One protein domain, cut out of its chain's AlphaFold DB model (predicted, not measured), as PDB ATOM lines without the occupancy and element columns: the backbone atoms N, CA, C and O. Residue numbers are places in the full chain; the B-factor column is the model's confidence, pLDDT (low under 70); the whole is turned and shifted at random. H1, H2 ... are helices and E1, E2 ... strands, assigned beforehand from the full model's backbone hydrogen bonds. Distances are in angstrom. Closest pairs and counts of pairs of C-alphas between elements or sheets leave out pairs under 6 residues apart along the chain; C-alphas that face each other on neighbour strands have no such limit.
ATOM      1  N   LYS A   2      -9.437  47.539 -12.557       46.69
ATOM      2  CA  LYS A   2      -9.426  48.208 -13.884       46.69
ATOM      3  C   LYS A   2      -9.953  47.362 -15.060       46.69
ATOM      4  O   LYS A   2     -10.625  47.895 -15.928       46.69
ATOM      5  N   ARG A   3      -9.705  46.044 -15.073       48.91
ATOM      6  CA  ARG A   3     -10.205  45.141 -16.131       48.91
ATOM      7  C   ARG A   3     -11.725  44.943 -16.090       48.91
ATOM      8  O   ARG A   3     -12.343  44.859 -17.135       48.91
ATOM      9  N   PHE A   4     -12.321  44.935 -14.897       50.44
ATOM     10  CA  PHE A   4     -13.761  44.719 -14.714       50.44
ATOM     11  C   PHE A   4     -14.587  45.884 -15.281       50.44
ATOM     12  O   PHE A   4     -15.584  45.659 -15.953       50.44
ATOM     13  N   ILE A   5     -14.101  47.117 -15.101       56.38
ATOM     14  CA  ILE A   5     -14.724  48.338 -15.637       56.38
ATOM     15  C   ILE A   5     -14.735  48.327 -17.174       56.38
ATOM     16  O   ILE A   5     -15.725  48.720 -17.782       56.38
ATOM     17  N   ILE A   6     -13.666  47.825 -17.804       58.19
ATOM     18  CA  ILE A   6     -13.564  47.734 -19.268       58.19
ATOM     19  C   ILE A   6     -14.597  46.740 -19.821       58.19
ATOM     20  O   ILE A   6     -15.307  47.077 -20.762       58.19
ATOM     21  N   TYR A   7     -14.752  45.562 -19.202       56.09
ATOM     22  CA  TYR A   7     -15.755  44.578 -19.633       56.09
ATOM     23  C   TYR A   7     -17.193  45.085 -19.468       56.09
ATOM     24  O   TYR A   7     -18.016  44.882 -20.358       56.09
ATOM     25  N   SER A   8     -17.498  45.797 -18.377       58.06
ATOM     26  CA  SER A   8     -18.817  46.410 -18.178       58.06
ATOM     27  C   SER A   8     -19.121  47.491 -19.219       58.06
ATOM     28  O   SER A   8     -20.248  47.570 -19.702       58.06
ATOM     29  N   PHE A   9     -18.120  48.286 -19.611       59.59
ATOM     30  CA  PHE A   9     -18.276  49.321 -20.635       59.59
ATOM     31  C   PHE A   9     -18.520  48.716 -22.027       59.59
ATOM     32  O   PHE A   9     -19.378  49.190 -22.767       59.59
ATOM     33  N   SER A  10     -17.838  47.616 -22.364       58.19
ATOM     34  CA  SER A  10     -18.050  46.890 -23.624       58.19
ATOM     35  C   SER A  10     -19.439  46.252 -23.720       58.19
ATOM     36  O   SER A  10     -20.050  46.294 -24.784       58.19
ATOM     37  N   ILE A  11     -19.966  45.707 -22.617       60.38
ATOM     38  CA  ILE A  11     -21.328  45.151 -22.566       60.38
ATOM     39  C   ILE A  11     -22.372  46.260 -22.745       60.38
ATOM     40  O   ILE A  11     -23.321  46.085 -23.503       60.38
ATOM     41  N   PHE A  12     -22.173  47.423 -22.118       57.06
ATOM     42  CA  PHE A  12     -23.069  48.571 -22.285       57.06
ATOM     43  C   PHE A  12     -23.117  49.065 -23.737       57.06
ATOM     44  O   PHE A  12     -24.197  49.311 -24.263       57.06
ATOM     45  N   ILE A  13     -21.966  49.150 -24.412       59.53
ATOM     46  CA  ILE A  13     -21.898  49.545 -25.829       59.53
ATOM     47  C   ILE A  13     -22.589  48.507 -26.729       59.53
ATOM     48  O   ILE A  13     -23.306  48.893 -27.648       59.53
ATOM     49  N   LEU A  14     -22.430  47.209 -26.447       53.22
ATOM     50  CA  LEU A  14     -23.077  46.126 -27.204       53.22
ATOM     51  C   LEU A  14     -24.607  46.109 -27.050       53.22
ATOM     52  O   LEU A  14     -25.319  45.815 -28.016       53.22
ATOM     53  N   ILE A  15     -25.111  46.443 -25.859       55.09
ATOM     54  CA  ILE A  15     -26.549  46.614 -25.613       55.09
ATOM     55  C   ILE A  15     -27.054  47.834 -26.390       55.09
ATOM     56  O   ILE A  15     -28.033  47.715 -27.119       55.09
ATOM     57  N   LEU A  16     -26.334  48.960 -26.323       52.53
ATOM     58  CA  LEU A  16     -26.701  50.204 -27.008       52.53
ATOM     59  C   LEU A  16     -26.700  50.084 -28.543       52.53
ATOM     60  O   LEU A  16     -27.490  50.750 -29.206       52.53
ATOM     61  N   SER A  17     -25.837  49.239 -29.122       47.44
ATOM     62  CA  SER A  17     -25.725  49.090 -30.581       47.44
ATOM     63  C   SER A  17     -26.841  48.260 -31.223       47.44
ATOM     64  O   SER A  17     -27.184  48.509 -32.374       47.44
ATOM     65  N   ASN A  18     -27.427  47.296 -30.503       53.06
ATOM     66  CA  ASN A  18     -28.579  46.526 -31.005       53.06
ATOM     67  C   ASN A  18     -29.916  47.238 -30.751       53.06
ATOM     68  O   ASN A  18     -30.944  46.848 -31.302       53.06
ATOM     69  N   SER A  19     -29.887  48.296 -29.938       61.12
ATOM     70  CA  SER A  19     -31.061  48.982 -29.419       61.12
ATOM     71  C   SER A  19     -31.295  50.357 -30.040       61.12
ATOM     72  O   SER A  19     -32.098  51.098 -29.499       61.12
ATOM     73  N   CYS A  20     -30.611  50.774 -31.113       71.94
ATOM     74  CA  CYS A  20     -30.801  52.131 -31.659       71.94
ATOM     75  C   CYS A  20     -32.261  52.394 -32.063       71.94
ATOM     76  O   CYS A  20     -32.806  53.452 -31.759       71.94
ATOM     77  N   ALA A  21     -32.902  51.406 -32.688       72.44
ATOM     78  CA  ALA A  21     -34.307  51.470 -33.079       72.44
ATOM     79  C   ALA A  21     -35.237  51.462 -31.846       72.44
ATOM     80  O   ALA A  21     -36.137  52.290 -31.714       72.44
ATOM     81  N   GLU A  22     -34.956  50.588 -30.881       80.12
ATOM     82  CA  GLU A  22     -35.733  50.456 -29.642       80.12
ATOM     83  C   GLU A  22     -35.613  51.703 -28.751       80.12
ATOM     84  O   GLU A  22     -36.592  52.186 -28.184       80.12
ATOM     85  N   LEU A  23     -34.411  52.274 -28.690       83.69
ATOM     86  CA  LEU A  23     -34.093  53.520 -28.013       83.69
ATOM     87  C   LEU A  23     -34.781  54.697 -28.701       83.69
ATOM     88  O   LEU A  23     -35.321  55.552 -28.008       83.69
ATOM     89  N   ALA A  24     -34.811  54.742 -30.035       86.19
ATOM     90  CA  ALA A  24     -35.527  55.782 -30.767       86.19
ATOM     91  C   ALA A  24     -37.031  55.745 -30.462       86.19
ATOM     92  O   ALA A  24     -37.622  56.782 -30.150       86.19
ATOM     93  N   ALA A  25     -37.645  54.559 -30.468       87.38
ATOM     94  CA  ALA A  25     -39.043  54.393 -30.077       87.38
ATOM     95  C   ALA A  25     -39.278  54.796 -28.607       87.38
ATOM     96  O   ALA A  25     -40.207  55.547 -28.309       87.38
ATOM     97  N   GLY A  26     -38.394  54.376 -27.695       87.12
ATOM     98  CA  GLY A  26     -38.457  54.728 -26.273       87.12
ATOM     99  C   GLY A  26     -38.327  56.231 -26.007       87.12
ATOM    100  O   GLY A  26     -39.130  56.802 -25.268       87.12
ATOM    101  N   LEU A  27     -37.367  56.898 -26.652       89.25
ATOM    102  CA  LEU A  27     -37.198  58.352 -26.590       89.25
ATOM    103  C   LEU A  27     -38.409  59.085 -27.176       89.25
ATOM    104  O   LEU A  27     -38.808  60.115 -26.641       89.25
ATOM    105  N   SER A  28     -39.025  58.536 -28.224       92.00
ATOM    106  CA  SER A  28     -40.247  59.100 -28.815       92.00
ATOM    107  C   SER A  28     -41.418  59.082 -27.852       92.00
ATOM    108  O   SER A  28     -42.082  60.104 -27.672       92.00
ATOM    109  N   SER A  29     -41.616  57.963 -27.161       89.88
ATOM    110  CA  SER A  29     -42.604  57.855 -26.089       89.88
ATOM    111  C   SER A  29     -42.303  58.810 -24.930       89.88
ATOM    112  O   SER A  29     -43.203  59.494 -24.446       89.88
ATOM    113  N   TYR A  30     -41.036  58.909 -24.508       90.00
ATOM    114  CA  TYR A  30     -40.625  59.820 -23.436       90.00
ATOM    115  C   TYR A  30     -40.888  61.288 -23.794       90.00
ATOM    116  O   TYR A  30     -41.497  62.013 -23.012       90.00
ATOM    117  N   ASN A  31     -40.473  61.731 -24.980       89.56
ATOM    118  CA  ASN A  31     -40.669  63.111 -25.426       89.56
ATOM    119  C   ASN A  31     -42.158  63.458 -25.548       89.56
ATOM    120  O   ASN A  31     -42.581  64.510 -25.071       89.56
ATOM    121  N   GLN A  32     -42.976  62.547 -26.088       88.94
ATOM    122  CA  GLN A  32     -44.429  62.725 -26.131       88.94
ATOM    123  C   GLN A  32     -45.025  62.905 -24.724       88.94
ATOM    124  O   GLN A  32     -45.847  63.797 -24.514       88.94
ATOM    125  N   ALA A  33     -44.581  62.113 -23.742       89.56
ATOM    126  CA  ALA A  33     -45.034  62.232 -22.355       89.56
ATOM    127  C   ALA A  33     -44.612  63.556 -21.684       89.56
ATOM    128  O   ALA A  33     -45.278  64.010 -20.757       89.56
ATOM    129  N   ASN A  34     -43.543  64.196 -22.170       90.75
ATOM    130  CA  ASN A  34     -43.054  65.492 -21.686       90.75
ATOM    131  C   ASN A  34     -43.606  66.690 -22.486       90.75
ATOM    132  O   ASN A  34     -43.127  67.812 -22.335       90.75
ATOM    133  N   GLY A  35     -44.627  66.472 -23.323       88.12
ATOM    134  CA  GLY A  35     -45.331  67.532 -24.046       88.12
ATOM    135  C   GLY A  35     -44.693  67.944 -25.372       88.12
ATOM    136  O   GLY A  35     -45.199  68.853 -26.029       88.12
ATOM    137  N   THR A  36     -43.616  67.279 -25.800       91.06
ATOM    138  CA  THR A  36     -43.037  67.500 -27.128       91.06
ATOM    139  C   THR A  36     -43.950  66.913 -28.205       91.06
ATOM    140  O   THR A  36     -44.519  65.832 -28.039       91.06
ATOM    141  N   GLN A  37     -44.078  67.601 -29.340       91.25
ATOM    142  CA  GLN A  37     -44.881  67.127 -30.465       91.25
ATOM    143  C   GLN A  37     -43.989  66.524 -31.547       91.25
ATOM    144  O   GLN A  37     -42.969  67.103 -31.923       91.25
ATOM    145  N   CYS A  38     -44.383  65.361 -32.065       93.69
ATOM    146  CA  CYS A  38     -43.672  64.746 -33.172       93.69
ATOM    147  C   CYS A  38     -43.965  65.493 -34.478       93.69
ATOM    148  O   CYS A  38     -45.123  65.644 -34.868       93.69
ATOM    149  N   ARG A  39     -42.912  65.946 -35.160       94.62
ATOM    150  CA  ARG A  39     -43.000  66.604 -36.467       94.62
ATOM    151  C   ARG A  39     -43.043  65.599 -37.609       94.62
ATOM    152  O   ARG A  39     -43.772  65.812 -38.574       94.62
ATOM    153  N   GLN A  40     -42.284  64.514 -37.497       94.81
ATOM    154  CA  GLN A  40     -42.277  63.433 -38.475       94.81
ATOM    155  C   GLN A  40     -42.157  62.088 -37.759       94.81
ATOM    156  O   GLN A  40     -41.180  61.853 -37.052       94.81
ATOM    157  N   SER A  41     -43.138  61.210 -37.968       94.69
ATOM    158  CA  SER A  41     -43.106  59.818 -37.511       94.69
ATOM    159  C   SER A  41     -42.747  58.894 -38.665       94.69
ATOM    160  O   SER A  41     -43.211  59.102 -39.790       94.69
ATOM    161  N   ILE A  42     -41.958  57.864 -38.383       95.00
ATOM    162  CA  ILE A  42     -41.561  56.847 -39.355       95.00
ATOM    163  C   ILE A  42     -41.677  55.450 -38.755       95.00
ATOM    164  O   ILE A  42     -41.583  55.271 -37.540       95.00
ATOM    165  N   VAL A  43     -41.919  54.467 -39.622       96.38
ATOM    166  CA  VAL A  43     -41.924  53.048 -39.265       96.38
ATOM    167  C   VAL A  43     -40.896  52.337 -40.125       96.38
ATOM    168  O   VAL A  43     -41.112  52.181 -41.326       96.38
ATOM    169  N   ASP A  44     -39.815  51.889 -39.495       94.31
ATOM    170  CA  ASP A  44     -38.718  51.207 -40.176       94.31
ATOM    171  C   ASP A  44     -38.879  49.684 -40.063       94.31
ATOM    172  O   ASP A  44     -38.875  49.151 -38.948       94.31
ATOM    173  N   PRO A  45     -39.056  48.973 -41.192       94.25
ATOM    174  CA  PRO A  45     -39.115  47.516 -41.227       94.25
ATOM    175  C   PRO A  45     -37.727  46.865 -41.345       94.25
ATOM    176  O   PRO A  45     -36.899  47.254 -42.169       94.25
ATOM    177  N   GLU A  46     -37.523  45.783 -40.606       94.38
ATOM    178  CA  GLU A  46     -36.345  44.919 -40.648       94.38
ATOM    179  C   GLU A  46     -36.791  43.453 -40.649       94.38
ATOM    180  O   GLU A  46     -37.764  43.109 -39.988       94.38
ATOM    181  N   VAL A  47     -36.085  42.578 -41.359       95.06
ATOM    182  CA  VAL A  47     -36.397  41.141 -41.440       95.06
ATOM    183  C   VAL A  47     -35.407  40.325 -40.610       95.06
ATOM    184  O   VAL A  47     -34.216  40.646 -40.601       95.06
ATOM    185  N   TYR A  48     -35.878  39.286 -39.919       93.69
ATOM    186  CA  TYR A  48     -35.029  38.363 -39.168       93.69
ATOM    187  C   TYR A  48     -34.391  37.329 -40.095       93.69
ATOM    188  O   TYR A  48     -35.068  36.479 -40.671       93.69
ATOM    189  N   LEU A  49     -33.072  37.405 -40.238       91.25
ATOM    190  CA  LEU A  49     -32.274  36.556 -41.114       91.25
ATOM    191  C   LEU A  49     -30.892  36.347 -40.503       91.25
ATOM    192  O   LEU A  49     -30.307  37.271 -39.941       91.25
ATOM    193  N   ASP A  50     -30.352  35.136 -40.628       90.06
ATOM    194  CA  ASP A  50     -29.000  34.803 -40.157       90.06
ATOM    195  C   ASP A  50     -28.762  35.174 -38.678       90.06
ATOM    196  O   ASP A  50     -27.689  35.637 -38.286       90.06
ATOM    197  N   GLY A  51     -29.797  35.006 -37.847       90.56
ATOM    198  CA  GLY A  51     -29.745  35.272 -36.410       90.56
ATOM    199  C   GLY A  51     -29.908  36.743 -36.003       90.56
ATOM    200  O   GLY A  51     -29.755  37.051 -34.819       90.56
ATOM    201  N   LYS A  52     -30.203  37.659 -36.936       91.88
ATOM    202  CA  LYS A  52     -30.317  39.103 -36.667       91.88
ATOM    203  C   LYS A  52     -31.402  39.785 -37.501       91.88
ATOM    204  O   LYS A  52     -31.745  39.328 -38.585       91.88
ATOM    205  N   TYR A  53     -31.900  40.925 -37.025       90.19
ATOM    206  CA  TYR A  53     -32.739  41.806 -37.841       90.19
ATOM    207  C   TYR A  53     -31.876  42.649 -38.781       90.19
ATOM    208  O   TYR A  53     -30.826  43.159 -38.385       90.19
ATOM    209  N   GLN A  54     -32.313  42.784 -40.031       91.81
ATOM    210  CA  GLN A  54     -31.627  43.586 -41.040       91.81
ATOM    211  C   GLN A  54     -32.606  44.313 -41.963       91.81
ATOM    212  O   GLN A  54     -33.659  43.783 -42.318       91.81
ATOM    213  N   ASN A  55     -32.240  45.520 -42.399       90.44
ATOM    214  CA  ASN A  55     -33.000  46.271 -43.397       90.44
ATOM    215  C   ASN A  55     -32.744  45.696 -44.800       90.44
ATOM    216  O   ASN A  55     -31.918  46.194 -45.564       90.44
ATOM    217  N   LYS A  56     -33.418  44.586 -45.101       87.56
ATOM    218  CA  LYS A  56     -33.343  43.872 -46.377       87.56
ATOM    219  C   LYS A  56     -34.752  43.579 -46.880       87.56
ATOM    220  O   LYS A  56     -35.652  43.336 -46.080       87.56
ATOM    221  N   ILE A  57     -34.947  43.636 -48.195       85.88
ATOM    222  CA  ILE A  57     -36.159  43.145 -48.863       85.88
ATOM    223  C   ILE A  57     -35.870  41.730 -49.366       85.88
ATOM    224  O   ILE A  57     -34.795  41.472 -49.918       85.88
ATOM    225  N   MET A  58     -36.806  40.811 -49.135       88.56
ATOM    226  CA  MET A  58     -36.739  39.476 -49.721       88.56
ATOM    227  C   MET A  58     -37.191  39.526 -51.169       88.56
ATOM    228  O   MET A  58     -38.263  40.042 -51.462       88.56
ATOM    229  N   ILE A  59     -36.355  38.985 -52.049       91.44
ATOM    230  CA  ILE A  59     -36.615  38.941 -53.490       91.44
ATOM    231  C   ILE A  59     -37.185  37.574 -53.876       91.44
ATOM    232  O   ILE A  59     -38.000  37.493 -54.780       91.44
ATOM    233  N   THR A  60     -36.817  36.508 -53.159       91.69
ATOM    234  CA  THR A  60     -37.282  35.145 -53.442       91.69
ATOM    235  C   THR A  60     -37.811  34.440 -52.197       91.69
ATOM    236  O   THR A  60     -37.279  34.651 -51.100       91.69
ATOM    237  N   ASP A  61     -38.819  33.585 -52.374       89.69
ATOM    238  CA  ASP A  61     -39.283  32.641 -51.350       89.69
ATOM    239  C   ASP A  61     -38.392  31.379 -51.274       89.69
ATOM    240  O   ASP A  61     -37.343  31.286 -51.922       89.69
ATOM    241  N   SER A  62     -38.789  30.411 -50.443       87.38
ATOM    242  CA  SER A  62     -38.089  29.130 -50.268       87.38
ATOM    243  C   SER A  62     -38.181  28.200 -51.485       87.38
ATOM    244  O   SER A  62     -37.358  27.293 -51.620       87.38
ATOM    245  N   GLU A  63     -39.143  28.432 -52.379       91.19
ATOM    246  CA  GLU A  63     -39.344  27.693 -53.628       91.19
ATOM    247  C   GLU A  63     -38.601  28.340 -54.813       91.19
ATOM    248  O   GLU A  63     -38.472  27.733 -55.877       91.19
ATOM    249  N   GLY A  64     -38.061  29.548 -54.623       89.62
ATOM    250  CA  GLY A  64     -37.340  30.316 -55.634       89.62
ATOM    251  C   GLY A  64     -38.232  31.221 -56.489       89.62
ATOM    252  O   GLY A  64     -37.759  31.734 -57.504       89.62
ATOM    253  N   ASN A  65     -39.491  31.437 -56.102       92.12
ATOM    254  CA  ASN A  65     -40.377  32.373 -56.787       92.12
ATOM    255  C   ASN A  65     -40.009  33.816 -56.424       92.12
ATOM    256  O   ASN A  65     -39.688  34.102 -55.270       92.12
ATOM    257  N   ASP A  66     -40.100  34.731 -57.391       95.00
ATOM    258  CA  ASP A  66     -39.959  36.167 -57.137       95.00
ATOM    259  C   ASP A  66     -41.154  36.680 -56.318       95.00
ATOM    260  O   ASP A  66     -42.314  36.562 -56.725       95.00
ATOM    261  N   ILE A  67     -40.852  37.247 -55.155       96.06
ATOM    262  CA  ILE A  67     -41.826  37.811 -54.222       96.06
ATOM    263  C   ILE A  67     -41.568  39.288 -53.915       96.06
ATOM    264  O   ILE A  67     -42.289  39.842 -53.087       96.06
ATOM    265  N   GLU A  68     -40.599  39.946 -54.564       94.88
ATOM    266  CA  GLU A  68     -40.149  41.301 -54.203       94.88
ATOM    267  C   GLU A  68     -41.320  42.290 -54.137       94.88
ATOM    268  O   GLU A  68     -41.542  42.955 -53.122       94.88
ATOM    269  N   TYR A  69     -42.137  42.316 -55.192       94.81
ATOM    270  CA  TYR A  69     -43.296  43.202 -55.282       94.81
ATOM    271  C   TYR A  69     -44.327  42.953 -54.170       94.81
ATOM    272  O   TYR A  69     -44.881  43.891 -53.586       94.81
ATOM    273  N   ASN A  70     -44.605  41.683 -53.877       95.19
ATOM    274  CA  ASN A  70     -45.577  41.292 -52.861       95.19
ATOM    275  C   ASN A  70     -45.068  41.641 -51.457       95.19
ATOM    276  O   ASN A  70     -45.811  42.199 -50.641       95.19
ATOM    277  N   GLU A  71     -43.787  41.383 -51.211       96.00
ATOM    278  CA  GLU A  71     -43.115  41.658 -49.951       96.00
ATOM    279  C   GLU A  71     -43.060  43.163 -49.664       96.00
ATOM    280  O   GLU A  71     -43.403  43.606 -48.563       96.00
ATOM    281  N   GLU A  72     -42.705  43.972 -50.666       95.56
ATOM    282  CA  GLU A  72     -42.673  45.429 -50.551       95.56
ATOM    283  C   GLU A  72     -44.062  45.989 -50.221       95.56
ATOM    284  O   GLU A  72     -44.220  46.771 -49.276       95.56
ATOM    285  N   ARG A  73     -45.102  45.542 -50.938       96.75
ATOM    286  CA  ARG A  73     -46.477  46.004 -50.694       96.75
ATOM    287  C   ARG A  73     -46.992  45.612 -49.321       96.75
ATOM    288  O   ARG A  73     -47.653  46.426 -48.667       96.75
ATOM    289  N   TRP A  74     -46.708  44.396 -48.868       97.12
ATOM    290  CA  TRP A  74     -47.112  43.954 -47.539       97.12
ATOM    291  C   TRP A  74     -46.390  44.731 -46.438       97.12
ATOM    292  O   TRP A  74     -47.058  45.246 -45.535       97.12
ATOM    293  N   ARG A  75     -45.071  44.931 -46.553       96.19
ATOM    294  CA  ARG A  75     -44.298  45.774 -45.626       96.19
ATOM    295  C   ARG A  75     -44.844  47.194 -45.563       96.19
ATOM    296  O   ARG A  75     -45.073  47.703 -44.469       96.19
ATOM    297  N   ALA A  76     -45.087  47.824 -46.712       96.56
ATOM    298  CA  ALA A  76     -45.634  49.176 -46.778       96.56
ATOM    299  C   ALA A  76     -47.026  49.254 -46.132       96.56
ATOM    300  O   ALA A  76     -47.328  50.194 -45.393       96.56
ATOM    301  N   SER A  77     -47.865  48.236 -46.349       97.75
ATOM    302  CA  SER A  77     -49.171  48.153 -45.699       97.75
ATOM    303  C   SER A  77     -49.051  48.030 -44.179       97.75
ATOM    304  O   SER A  77     -49.789  48.709 -43.468       97.75
ATOM    305  N   LYS A  78     -48.135  47.197 -43.670       97.75
ATOM    306  CA  LYS A  78     -47.890  47.048 -42.228       97.75
ATOM    307  C   LYS A  78     -47.320  48.319 -41.611       97.75
ATOM    308  O   LYS A  78     -47.835  48.771 -40.593       97.75
ATOM    309  N   ALA A  79     -46.347  48.949 -42.266       96.62
ATOM    310  CA  ALA A  79     -45.794  50.229 -41.839       96.62
ATOM    311  C   ALA A  79     -46.891  51.298 -41.709       96.62
ATOM    312  O   ALA A  79     -46.980  51.975 -40.687       96.62
ATOM    313  N   LYS A  80     -47.804  51.381 -42.687       97.19
ATOM    314  CA  LYS A  80     -48.964  52.282 -42.623       97.19
ATOM    315  C   LYS A  80     -49.901  51.967 -41.454       97.19
ATOM    316  O   LYS A  80     -50.408  52.895 -40.830       97.19
ATOM    317  N   THR A  81     -50.142  50.692 -41.154       97.50
ATOM    318  CA  THR A  81     -50.939  50.296 -39.982       97.50
ATOM    319  C   THR A  81     -50.278  50.761 -38.686       97.50
ATOM    320  O   THR A  81     -50.940  51.385 -37.861       97.50
ATOM    321  N   TYR A  82     -48.979  50.508 -38.521       97.12
ATOM    322  CA  TYR A  82     -48.265  50.825 -37.283       97.12
ATOM    323  C   TYR A  82     -48.007  52.322 -37.084       97.12
ATOM    324  O   TYR A  82     -47.936  52.762 -35.942       97.12
ATOM    325  N   LEU A  83     -47.988  53.124 -38.155       94.81
ATOM    326  CA  LEU A  83     -48.022  54.589 -38.048       94.81
ATOM    327  C   LEU A  83     -49.274  55.103 -37.316       94.81
ATOM    328  O   LEU A  83     -49.251  56.194 -36.756       94.81
ATOM    329  N   GLY A  84     -50.370  54.338 -37.321       92.56
ATOM    330  CA  GLY A  84     -51.583  54.663 -36.571       92.56
ATOM    331  C   GLY A  84     -51.543  54.251 -35.096       92.56
ATOM    332  O   GLY A  84     -52.514  54.496 -34.383       92.56
ATOM    333  N   TYR A  85     -50.481  53.579 -34.644       93.62
ATOM    334  CA  TYR A  85     -50.332  53.090 -33.269       93.62
ATOM    335  C   TYR A  85     -49.379  53.992 -32.468       93.62
ATOM    336  O   TYR A  85     -48.866  54.990 -32.972       93.62
ATOM    337  N   SER A  86     -49.151  53.669 -31.193       92.19
ATOM    338  CA  SER A  86     -48.144  54.349 -30.368       92.19
ATOM    339  C   SER A  86     -46.725  54.141 -30.914       92.19
ATOM    340  O   SER A  86     -46.478  53.238 -31.713       92.19
ATOM    341  N   PHE A  87     -45.761  54.948 -30.469       94.75
ATOM    342  CA  PHE A  87     -44.352  54.628 -30.705       94.75
ATOM    343  C   PHE A  87     -43.999  53.300 -30.029       94.75
ATOM    344  O   PHE A  87     -44.507  52.988 -28.947       94.75
ATOM    345  N   GLY A  88     -43.161  52.494 -30.673       92.75
ATOM    346  CA  GLY A  88     -42.858  51.151 -30.196       92.75
ATOM    347  C   GLY A  88     -42.321  50.227 -31.276       92.75
ATOM    348  O   GLY A  88     -41.941  50.659 -32.363       92.75
ATOM    349  N   ILE A  89     -42.295  48.939 -30.952       94.31
ATOM    350  CA  ILE A  89     -41.821  47.877 -31.834       94.31
ATOM    351  C   ILE A  89     -42.963  46.897 -32.051       94.31
ATOM    352  O   ILE A  89     -43.604  46.456 -31.095       94.31
ATOM    353  N   TYR A  90     -43.190  46.541 -33.308       96.38
ATOM    354  CA  TYR A  90     -44.229  45.614 -33.720       96.38
ATOM    355  C   TYR A  90     -43.624  44.489 -34.542       96.38
ATOM    356  O   TYR A  90     -42.730  44.719 -35.350       96.38
ATOM    357  N   TYR A  91     -44.136  43.279 -34.358       96.25
ATOM    358  CA  TYR A  91     -43.666  42.102 -35.073       96.25
ATOM    359  C   TYR A  91     -44.775  41.565 -35.969       96.25
ATOM    360  O   TYR A  91     -45.951  41.569 -35.588       96.25
ATOM    361  N   ALA A  92     -44.412  41.125 -37.168       97.44
ATOM    362  CA  ALA A  92     -45.324  40.442 -38.072       97.44
ATOM    363  C   ALA A  92     -44.563  39.488 -38.988       97.44
ATOM    364  O   ALA A  92     -43.497  39.826 -39.488       97.44
ATOM    365  N   THR A  93     -45.149  38.332 -39.268       97.25
ATOM    366  CA  THR A  93     -44.608  37.370 -40.232       97.25
ATOM    367  C   THR A  93     -45.184  37.643 -41.619       97.25
ATOM    368  O   THR A  93     -46.397  37.845 -41.749       97.25
ATOM    369  N   SER A  94     -44.330  37.678 -42.646       96.12
ATOM    370  CA  SER A  94     -44.790  37.825 -44.031       96.12
ATOM    371  C   SER A  94     -45.534  36.564 -44.479       96.12
ATOM    372  O   SER A  94     -45.034  35.464 -44.254       96.12
ATOM    373  N   PRO A  95     -46.694  36.683 -45.149       95.69
ATOM    374  CA  PRO A  95     -47.363  35.536 -45.754       95.69
ATOM    375  C   PRO A  95     -46.667  35.037 -47.033       95.69
ATOM    376  O   PRO A  95     -47.099  34.026 -47.572       95.69
ATOM    377  N   TYR A  96     -45.660  35.754 -47.550       94.75
ATOM    378  CA  TYR A  96     -44.955  35.396 -48.786       94.75
ATOM    379  C   TYR A  96     -43.610  34.732 -48.508       94.75
ATOM    380  O   TYR A  96     -43.315  33.685 -49.065       94.75
ATOM    381  N   SER A  97     -42.796  35.335 -47.639       93.81
ATOM    382  CA  SER A  97     -41.484  34.790 -47.278       93.81
ATOM    383  C   SER A  97     -41.512  33.899 -46.035       93.81
ATOM    384  O   SER A  97     -40.509  33.259 -45.738       93.81
ATOM    385  N   GLU A  98     -42.616  33.904 -45.276       93.00
ATOM    386  CA  GLU A  98     -42.742  33.277 -43.947       93.00
ATOM    387  C   GLU A  98     -41.717  33.773 -42.910       93.00
ATOM    388  O   GLU A  98     -41.622  33.245 -41.801       93.00
ATOM    389  N   LEU A  99     -40.971  34.834 -43.232       93.19
ATOM    390  CA  LEU A  99     -39.998  35.429 -42.331       93.19
ATOM    391  C   LEU A  99     -40.663  36.413 -41.378       93.19
ATOM    392  O   LEU A  99     -41.614  37.123 -41.717       93.19
ATOM    393  N   GLU A 100     -40.109  36.485 -40.175       96.31
ATOM    394  CA  GLU A 100     -40.503  37.472 -39.186       96.31
ATOM    395  C   GLU A 100     -39.887  38.836 -39.508       96.31
ATOM    396  O   GLU A 100     -38.685  38.966 -39.744       96.31
ATOM    397  N   TYR A 101     -40.723  39.866 -39.468       96.38
ATOM    398  CA  TYR A 101     -40.328  41.257 -39.562       96.38
ATOM    399  C   TYR A 101     -40.545  41.976 -38.240       96.38
ATOM    400  O   TYR A 101     -41.562  41.792 -37.568       96.38
ATOM    401  N   ARG A 102     -39.616  42.876 -37.938       95.69
ATOM    402  CA  ARG A 102     -39.688  43.877 -36.884       95.69
ATOM    403  C   ARG A 102     -39.951  45.243 -37.509       95.69
ATOM    404  O   ARG A 102     -39.264  45.642 -38.439       95.69
ATOM    405  N   PHE A 103     -40.930  45.969 -36.991       96.25
ATOM    406  CA  PHE A 103     -41.317  47.310 -37.417       96.25
ATOM    407  C   PHE A 103     -41.137  48.268 -36.247       96.25
ATOM    408  O   PHE A 103     -41.850  48.168 -35.248       96.25
ATOM    409  N   THR A 104     -40.210  49.210 -36.370       95.75
ATOM    410  CA  THR A 104     -39.943  50.197 -35.319       95.75
ATOM    411  C   THR A 104     -40.643  51.506 -35.647       95.75
ATOM    412  O   THR A 104     -40.250  52.185 -36.590       95.75
ATOM    413  N   HIS A 105     -41.649  51.880 -34.856       96.06
ATOM    414  CA  HIS A 105     -42.331  53.169 -34.934       96.06
ATOM    415  C   HIS A 105     -41.684  54.182 -33.988       96.06
ATOM    416  O   HIS A 105     -41.713  54.012 -32.766       96.06
ATOM    417  N   TYR A 106     -41.143  55.263 -34.543       94.81
ATOM    418  CA  TYR A 106     -40.519  56.336 -33.776       94.81
ATOM    419  C   TYR A 106     -40.690  57.693 -34.459       94.81
ATOM    420  O   TYR A 106     -41.114  57.803 -35.610       94.81
ATOM    421  N   CYS A 107     -40.362  58.742 -33.720       94.81
ATOM    422  CA  CYS A 107     -40.348  60.106 -34.195       94.81
ATOM    423  C   CYS A 107     -38.948  60.476 -34.704       94.81
ATOM    424  O   CYS A 107     -37.987  60.481 -33.931       94.81
ATOM    425  N   SER A 108     -38.819  60.803 -35.991       92.81
ATOM    426  CA  SER A 108     -37.548  61.212 -36.603       92.81
ATOM    427  C   SER A 108     -37.211  62.686 -36.358       92.81
ATOM    428  O   SER A 108     -36.049  63.075 -36.459       92.81
ATOM    429  N   SER A 109     -38.203  63.525 -36.037       92.12
ATOM    430  CA  SER A 109     -37.995  64.938 -35.686       92.12
ATOM    431  C   SER A 109     -39.127  65.496 -34.820       92.12
ATOM    432  O   SER A 109     -40.276  65.095 -34.973       92.12
ATOM    433  N   TYR A 110     -38.812  66.460 -33.951       90.94
ATOM    434  CA  TYR A 110     -39.742  67.083 -32.998       90.94
ATOM    435  C   TYR A 110     -39.913  68.589 -33.267       90.94
ATOM    436  O   TYR A 110     -39.100  69.179 -33.987       90.94
ATOM    437  N   TYR A 111     -40.969  69.186 -32.705       87.31
ATOM    438  CA  TYR A 111     -41.158  70.641 -32.598       87.31
ATOM    439  C   TYR A 111     -40.531  71.212 -31.326       87.31
ATOM    440  O   TYR A 111     -40.548  70.498 -30.296       87.31
TER     441      TYR A 111
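What this domain is: This is residues 2 to 111 of the 111 residues of an uncharacterized protein of Nonlabens xylanidelens (UniProt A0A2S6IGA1). A strongly twisted sheet of four strands has the long strands E1 and E4 side by side in its middle, with helix H3 slanting over one face and helix H2 set low on the opposite face, next to E4 and E3. Residues 2 to 17 of a third helix, H1, stick out from this body as a free arm. The printed part has 110 residues, with three named helices and four named strands in the order H1 H2 E1 E2 H3 E3 E4; the sheet runs E2 E1 E4 E3, antiparallel throughout, and the class is mixed, helices and strands. The whole is loose, with a radius of gyration of the C-alphas of 17.0 A, and flat, spanning 54 by 41 by 16 A.

How they stand to each other: H1, residues 2 to 18, and H2, residues 20 to 33, meet only through their link. The sheet has the strands E2, residues 52 to 54, E1, residues 38 to 49, E4, residues 100 to 110, and E3, residues 88 to 93, in that order. H1 is not on the sheet. H2 is on it, at a height over the sheet of 4.3 A, only just above the sheet's level. H2 lies over E4, but only just, with 3 of its C-alphas falling on that strand; it runs slantwise to the strands, at 36 degrees to E4 on the local plane. The closest C-alphas of H2 and E4 are those of Ala 25 and Tyr 106, 4.4 A apart. E1 and E4 are antiparallel at 158 degrees, with N 44 and O 104 within hydrogen-bond range at 3.0 A. E1 and E2 form a hairpin, with N 47 and O 54 at 2.9 A. H3, residues 68 to 82, lies over E1 and E4 on the opposite face from H2, at a height of 7.9 A; its closest C-alpha pair with E1 is Ala 79 and Val 43, 5.4 A. E3 and E4 form a hairpin, with N 103 and O 90 at 2.7 A. Every O i to N i+4 pair is within hydrogen-bond range in H2 and H3, and 11 of 13 are in H1.

Where its parts are: H1 begins at C-alpha 2, (-9.426, 48.208, -13.884), and is 25.7 A long. H2 measures 19.8 A, E1 31.4 A, E2 6.4 A, H3 21.0 A and E3 17.1 A. E4, 30.3 A long, ends at C-alpha 110, (-39.742, 67.083, -32.998).

The domain as a whole: The C-alphas farthest apart are those of Lys 2 and Asn 65, 55.2 A. The printed part has no cut. The link from E2 to H3, residues 55 to 67, is long. Residues 2 to 19 have pLDDT under 70; the mean of the printed part is 86.4.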